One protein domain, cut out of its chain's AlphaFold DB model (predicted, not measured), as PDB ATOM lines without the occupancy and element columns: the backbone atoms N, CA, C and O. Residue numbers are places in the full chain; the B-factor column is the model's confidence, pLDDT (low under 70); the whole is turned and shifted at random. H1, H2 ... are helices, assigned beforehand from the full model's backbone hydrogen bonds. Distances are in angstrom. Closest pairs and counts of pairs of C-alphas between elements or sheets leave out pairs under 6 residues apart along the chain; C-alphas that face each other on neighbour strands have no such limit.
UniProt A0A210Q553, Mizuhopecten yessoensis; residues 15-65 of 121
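What this domain is: This is residues 15 to 65 of the 121 residues of a protein of Mizuhopecten yessoensis (UniProt A0A210Q553). The longest helix, H1, makes one side of a flat, open frame; at its last residues the chain turns a corner into the short helices H2 and H3, which make a second side one after the other. The long unnamed stretch of residues 15 to 38 makes a broad loop that leads into the other end of H1. The printed part has 51 residues with three named helices, in the order H1, H2, H3, and no named strand; the class is all helix, though only 23 of the 51 residues are in named elements. It is only just loose, close to compact, with a radius of gyration of the C-alphas of 11.8 A, and its C-alphas span 31 by 30 by 10 A.

Where its parts are: H1, residues 39 to 51, measures 18.6 A from C-alpha 39 at (-35.620, 45.953, 17.323) to C-alpha 51 at (-34.915, 46.888, -1.263). H2, residues 53 to 58, measures 8.8 A. H3, residues 61 to 64, measures 6.0 A and ends with C-alpha 64 at (-14.078, 36.212, -2.912).

How they stand to each other: H1 and H2 only just touch, with 3 pairs of C-alphas within 8 A, and only at the corner by their link. H1 does so with residues 49 to 50 alone; the closest C-alphas, of Leu 49 and Ala 56, are 5.2 A apart. They run opposite ways at a steep tilt of 69 degrees, only just short of about perpendicular. H2 and H3 meet only through their link. H1 and H3 are apart. In H1 every O i to N i+4 pair is within hydrogen-bond range, in H2 1 of 2, and H3 is too short for such a pair.

The domain as a whole: The C-alphas of Lys 40 and Ser 65, the two farthest apart, are 32.3 A from each other. Residues 50 to 55, of which 53 to 55 belong to H2, stand free. The links H1 to H2 and H2 to H3 are tight. The printed part has no cut; its mean pLDDT is 91.2, and no printed residue is under 70.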
ATOM      1  N   GLY A  15     -26.723  37.743  13.949       89.06
ATOM      2  CA  GLY A  15     -26.096  37.213  15.152       89.06
ATOM      3  C   GLY A  15     -26.539  37.957  16.405       89.06
ATOM      4  O   GLY A  15     -26.484  39.187  16.467       89.06
ATOM      5  N   ARG A  16     -26.933  37.203  17.436       87.00
ATOM      6  CA  ARG A  16     -27.073  37.703  18.808       87.00
ATOM      7  C   ARG A  16     -26.271  36.836  19.762       87.00
ATOM      8  O   ARG A  16     -26.419  35.616  19.781       87.00
ATOM      9  N   GLY A  17     -25.402  37.461  20.543       82.38
ATOM     10  CA  GLY A  17     -24.510  36.758  21.453       82.38
ATOM     11  C   GLY A  17     -23.494  37.695  22.087       82.38
ATOM     12  O   GLY A  17     -23.387  38.858  21.724       82.38
ATOM     13  N   ARG A  18     -22.732  37.177  23.054       76.75
ATOM     14  CA  ARG A  18     -21.681  37.933  23.762       76.75
ATOM     15  C   ARG A  18     -20.284  37.732  23.172       76.75
ATOM     16  O   ARG A  18     -19.290  38.086  23.802       76.75
ATOM     17  N   THR A  19     -20.199  37.092  22.010       76.31
ATOM     18  CA  THR A  19     -18.926  36.792  21.359       76.31
ATOM     19  C   THR A  19     -18.508  37.941  20.454       76.31
ATOM     20  O   THR A  19     -19.346  38.562  19.814       76.31
ATOM     21  N   GLN A  20     -17.202  38.181  20.356       83.56
ATOM     22  CA  GLN A  20     -16.638  39.050  19.325       83.56
ATOM     23  C   GLN A  20     -16.696  38.301  17.994       83.56
ATOM     24  O   GLN A  20     -15.899  37.388  17.756       83.56
ATOM     25  N   TYR A  21     -17.692  38.615  17.169       86.44
ATOM     26  CA  TYR A  21     -17.920  37.921  15.903       86.44
ATOM     27  C   TYR A  21     -16.764  38.115  14.916       86.44
ATOM     28  O   TYR A  21     -16.461  37.196  14.162       86.44
ATOM     29  N   GLU A  22     -16.035  39.225  14.998       85.62
ATOM     30  CA  GLU A  22     -14.887  39.553  14.145       85.62
ATOM     31  C   GLU A  22     -13.754  38.511  14.227       85.62
ATOM     32  O   GLU A  22     -12.917  38.426  13.333       85.62
ATOM     33  N   LEU A  23     -13.716  37.700  15.291       84.44
ATOM     34  CA  LEU A  23     -12.736  36.620  15.455       84.44
ATOM     35  C   LEU A  23     -13.084  35.350  14.671       84.44
ATOM     36  O   LEU A  23     -12.217  34.497  14.480       84.44
ATOM     37  N   PHE A  24     -14.350  35.181  14.288       82.25
ATOM     38  CA  PHE A  24     -14.879  33.912  13.778       82.25
ATOM     39  C   PHE A  24     -15.630  34.054  12.453       82.25
ATOM     40  O   PHE A  24     -15.785  33.066  11.737       82.25
ATOM     41  N   PHE A  25     -16.114  35.253  12.139       87.88
ATOM     42  CA  PHE A  25     -16.918  35.553  10.964       87.88
ATOM     43  C   PHE A  25     -16.158  36.541  10.075       87.88
ATOM     44  O   PHE A  25     -15.511  37.452  10.601       87.88
ATOM     45  N   PRO A  26     -16.232  36.401   8.739       91.00
ATOM     46  CA  PRO A  26     -15.656  37.390   7.842       91.00
ATOM     47  C   PRO A  26     -16.213  38.792   8.141       91.00
ATOM     48  O   PRO A  26     -17.406  38.933   8.435       91.00
ATOM     49  N   PRO A  27     -15.395  39.848   8.056       90.25
ATOM     50  CA  PRO A  27     -15.872  41.206   8.262       90.25
ATOM     51  C   PRO A  27     -16.953  41.553   7.231       90.25
ATOM     52  O   PRO A  27     -16.899  41.100   6.087       90.25
ATOM     53  N   ASN A  28     -17.930  42.366   7.640       91.62
ATOM     54  CA  ASN A  28     -19.039  42.805   6.788       91.62
ATOM     55  C   ASN A  28     -19.819  41.648   6.124       91.62
ATOM     56  O   ASN A  28     -20.180  41.734   4.957       91.62
ATOM     57  N   SER A  29     -20.041  40.541   6.839       92.31
ATOM     58  CA  SER A  29     -20.767  39.369   6.314       92.31
ATOM     59  C   SER A  29     -21.971  38.945   7.156       92.31
ATOM     60  O   SER A  29     -22.553  37.893   6.903       92.31
ATOM     61  N   TYR A  30     -22.322  39.725   8.179       92.62
ATOM     62  CA  TYR A  30     -23.386  39.443   9.143       92.62
ATOM     63  C   TYR A  30     -23.922  40.750   9.735       92.62
ATOM     64  O   TYR A  30     -23.237  41.775   9.722       92.62
ATOM     65  N   LEU A  31     -25.129  40.696  10.298       94.06
ATOM     66  CA  LEU A  31     -25.680  41.751  11.143       94.06
ATOM     67  C   LEU A  31     -25.494  41.365  12.610       94.06
ATOM     68  O   LEU A  31     -25.977  40.324  13.053       94.06
ATOM     69  N   ASP A  32     -24.790  42.204  13.363       92.00
ATOM     70  CA  ASP A  32     -24.649  42.055  14.809       92.00
ATOM     71  C   ASP A  32     -25.749  42.845  15.504       92.00
ATOM     72  O   ASP A  32     -25.762  44.075  15.465       92.00
ATOM     73  N   THR A  33     -26.664  42.130  16.147       92.06
ATOM     74  CA  THR A  33     -27.786  42.751  16.855       92.06
ATOM     75  C   THR A  33     -27.330  43.742  17.930       92.06
ATOM     76  O   THR A  33     -27.995  44.754  18.119       92.06
ATOM     77  N   SER A  34     -26.163  43.545  18.556       88.50
ATOM     78  CA  SER A  34     -25.644  44.455  19.590       88.50
ATOM     79  C   SER A  34     -25.284  45.858  19.079       88.50
ATOM     80  O   SER A  34     -25.066  46.763  19.882       88.50
ATOM     81  N   LYS A  35     -25.231  46.054  17.754       90.31
ATOM     82  CA  LYS A  35     -24.946  47.349  17.113       90.31
ATOM     83  C   LYS A  35     -26.192  48.212  16.894       90.31
ATOM     84  O   LYS A  35     -26.048  49.335  16.423       90.31
ATOM     85  N   TYR A  36     -27.380  47.710  17.226       92.31
ATOM     86  CA  TYR A  36     -28.648  48.425  17.073       92.31
ATOM     87  C   TYR A  36     -29.189  48.846  18.438       92.31
ATOM     88  O   TYR A  36     -29.059  48.128  19.428       92.31
ATOM     89  N   GLN A  37     -29.823  50.012  18.490       90.94
ATOM     90  CA  GLN A  37     -30.425  50.561  19.702       90.94
ATOM     91  C   GLN A  37     -31.795  49.939  19.996       90.94
ATOM     92  O   GLN A  37     -32.218  49.899  21.149       90.94
ATOM     93  N   SER A  38     -32.496  49.446  18.968       92.81
ATOM     94  CA  SER A  38     -33.826  48.837  19.097       92.81
ATOM     95  C   SER A  38     -34.089  47.753  18.050       92.81
ATOM     96  O   SER A  38     -33.436  47.690  17.004       92.81
ATOM     97  N   THR A  39     -35.103  46.924  18.305       92.94
ATOM     98  CA  THR A  39     -35.620  45.953  17.323       92.94
ATOM     99  C   THR A  39     -36.139  46.638  16.063       92.94
ATOM    100  O   THR A  39     -35.947  46.130  14.958       92.94
ATOM    101  N   LYS A  40     -36.744  47.819  16.218       95.06
ATOM    102  CA  LYS A  40     -37.244  48.639  15.114       95.06
ATOM    103  C   LYS A  40     -36.120  49.095  14.187       95.06
ATOM    104  O   LYS A  40     -36.246  48.940  12.979       95.06
ATOM    105  N   GLU A  41     -35.015  49.596  14.735       95.69
ATOM    106  CA  GLU A  41     -33.866  50.038  13.935       95.69
ATOM    107  C   GLU A  41     -33.265  48.882  13.119       95.69
ATOM    108  O   GLU A  41     -32.981  49.028  11.927       95.69
ATOM    109  N   LEU A  42     -33.131  47.704  13.741       95.94
ATOM    110  CA  LEU A  42     -32.702  46.491  13.047       95.94
ATOM    111  C   LEU A  42     -33.675  46.127  11.916       95.94
ATOM    112  O   LEU A  42     -33.236  45.870  10.794       95.94
ATOM    113  N   ALA A  43     -34.983  46.136  12.184       95.81
ATOM    114  CA  ALA A  43     -36.006  45.825  11.189       95.81
ATOM    115  C   ALA A  43     -35.993  46.816  10.015       95.81
ATOM    116  O   ALA A  43     -36.080  46.405   8.859       95.81
ATOM    117  N   GLU A  44     -35.822  48.111  10.283       96.75
ATOM    118  CA  GLU A  44     -35.693  49.145   9.256       96.75
ATOM    119  C   GLU A  44     -34.438  48.946   8.402       96.75
ATOM    120  O   GLU A  44     -34.490  49.102   7.181       96.75
ATOM    121  N   HIS A  45     -33.312  48.565   9.007       96.25
ATOM    122  CA  HIS A  45     -32.102  48.248   8.256       96.25
ATOM    123  C   HIS A  45     -32.276  47.002   7.386       96.25
ATOM    124  O   HIS A  45     -31.958  47.040   6.199       96.25
ATOM    125  N   MET A  46     -32.854  45.929   7.929       96.00
ATOM    126  CA  MET A  46     -33.183  44.725   7.159       96.00
ATOM    127  C   MET A  46     -34.135  45.039   6.000       96.00
ATOM    128  O   MET A  46     -33.957  44.528   4.895       96.00
ATOM    129  N   TRP A  47     -35.117  45.915   6.225       96.62
ATOM    130  CA  TRP A  47     -36.020  46.381   5.181       96.62
ATOM    131  C   TRP A  47     -35.277  47.140   4.078       96.62
ATOM    132  O   TRP A  47     -35.476  46.830   2.904       96.62
ATOM    133  N   ARG A  48     -34.377  48.073   4.420       96.56
ATOM    134  CA  ARG A  48     -33.539  48.772   3.427       96.56
ATOM    135  C   ARG A  48     -32.691  47.795   2.614       96.56
ATOM    136  O   ARG A  48     -32.723  47.860   1.388       96.56
ATOM    137  N   LEU A  49     -32.035  46.841   3.277       95.50
ATOM    138  CA  LEU A  49     -31.258  45.790   2.611       95.50
ATOM    139  C   LEU A  49     -32.124  44.964   1.652       95.50
ATOM    140  O   LEU A  49     -31.692  44.665   0.545       95.50
ATOM    141  N   SER A  50     -33.370  44.657   2.023       93.94
ATOM    142  CA  SER A  50     -34.301  43.922   1.150       93.94
ATOM    143  C   SER A  50     -34.696  44.679  -0.126       93.94
ATOM    144  O   SER A  50     -35.164  44.067  -1.084       93.94
ATOM    145  N   LYS A  51     -34.547  46.011  -0.141       96.75
ATOM    146  CA  LYS A  51     -34.915  46.888  -1.263       96.75
ATOM    147  C   LYS A  51     -33.720  47.355  -2.086       96.75
ATOM    148  O   LYS A  51     -33.916  47.822  -3.204       96.75
ATOM    149  N   ASN A  52     -32.510  47.248  -1.547       96.38
ATOM    150  CA  ASN A  52     -31.286  47.730  -2.169       96.38
ATOM    151  C   ASN A  52     -30.321  46.568  -2.419       96.38
ATOM    152  O   ASN A  52     -29.496  46.222  -1.573       96.38
ATOM    153  N   GLU A  53     -30.413  45.979  -3.611       93.00
ATOM    154  CA  GLU A  53     -29.580  44.843  -4.015       93.00
ATOM    155  C   GLU A  53     -28.081  45.174  -3.986       93.00
ATOM    156  O   GLU A  53     -27.268  44.346  -3.569       93.00
ATOM    157  N   THR A  54     -27.703  46.399  -4.358       94.94
ATOM    158  CA  THR A  54     -26.305  46.853  -4.336       94.94
ATOM    159  C   THR A  54     -25.735  46.816  -2.922       94.94
ATOM    160  O   THR A  54     -24.629  46.318  -2.709       94.94
ATOM    161  N   GLU A  55     -26.494  47.314  -1.946       94.31
ATOM    162  CA  GLU A  55     -26.104  47.308  -0.535       94.31
ATOM    163  C   GLU A  55     -26.078  45.880   0.021       94.31
ATOM    164  O   GLU A  55     -25.075  45.475   0.612       94.31
ATOM    165  N   ALA A  56     -27.109  45.077  -0.252       93.06
ATOM    166  CA  ALA A  56     -27.169  43.676   0.163       93.06
ATOM    167  C   ALA A  56     -25.993  42.850  -0.391       93.06
ATOM    168  O   ALA A  56     -25.378  42.076   0.342       93.06
ATOM    169  N   THR A  57     -25.602  43.068  -1.649       92.62
ATOM    170  CA  THR A  57     -24.482  42.362  -2.294       92.62
ATOM    171  C   THR A  57     -23.150  42.619  -1.586       92.62
ATOM    172  O   THR A  57     -22.267  41.756  -1.579       92.62
ATOM    173  N   THR A  58     -22.990  43.764  -0.912       94.00
ATOM    174  CA  THR A  58     -21.771  44.040  -0.134       94.00
ATOM    175  C   THR A  58     -21.540  43.029   0.992       94.00
ATOM    176  O   THR A  58     -20.381  42.731   1.289       94.00
ATOM    177  N   TYR A  59     -22.607  42.427   1.530       93.31
ATOM    178  CA  TYR A  59     -22.542  41.397   2.572       93.31
ATOM    179  C   TYR A  59     -22.094  40.026   2.060       93.31
ATOM    180  O   TYR A  59     -21.832  39.132   2.861       93.31
ATOM    181  N   PHE A  60     -21.973  39.846   0.744       91.25
ATOM    182  CA  PHE A  60     -21.508  38.605   0.119       91.25
ATOM    183  C   PHE A  60     -20.102  38.728  -0.483       91.25
ATOM    184  O   PHE A  60     -19.534  37.727  -0.920       91.25
ATOM    185  N   LYS A  61     -19.482  39.918  -0.441       92.00
ATOM    186  CA  LYS A  61     -18.125  40.156  -0.976       92.00
ATOM    187  C   LYS A  61     -17.050  39.285  -0.321       92.00
ATOM    188  O   LYS A  61     -16.054  38.960  -0.968       92.00
ATOM    189  N   TRP A  62     -17.262  38.864   0.926       90.50
ATOM    190  CA  TRP A  62     -16.353  37.965   1.641       90.50
ATOM    191  C   TRP A  62     -16.109  36.644   0.897       90.50
ATOM    192  O   TRP A  62     -15.029  36.077   1.019       90.50
ATOM    193  N   THR A  63     -17.057  36.176   0.080       88.25
ATOM    194  CA  THR A  63     -16.931  34.912  -0.671       88.25
ATOM    195  C   THR A  63     -15.763  34.904  -1.663       88.25
ATOM    196  O   THR A  63     -15.290  33.839  -2.041       88.25
ATOM    197  N   SER A  64     -15.259  36.081  -2.050       89.62
ATOM    198  CA  SER A  64     -14.078  36.212  -2.912       89.62
ATOM    199  C   SER A  64     -12.746  36.009  -2.180       89.62
ATOM    200  O   SER A  64     -11.743  35.699  -2.813       89.62
ATOM    201  N   SER A  65     -12.717  36.221  -0.859       89.75
ATOM    202  CA  SER A  65     -11.482  36.287  -0.058       89.75
ATOM    203  C   SER A  65     -11.417  35.242   1.059       89.75
ATOM    204  O   SER A  65     -10.367  35.058   1.669       89.75
TER     205      SER A  65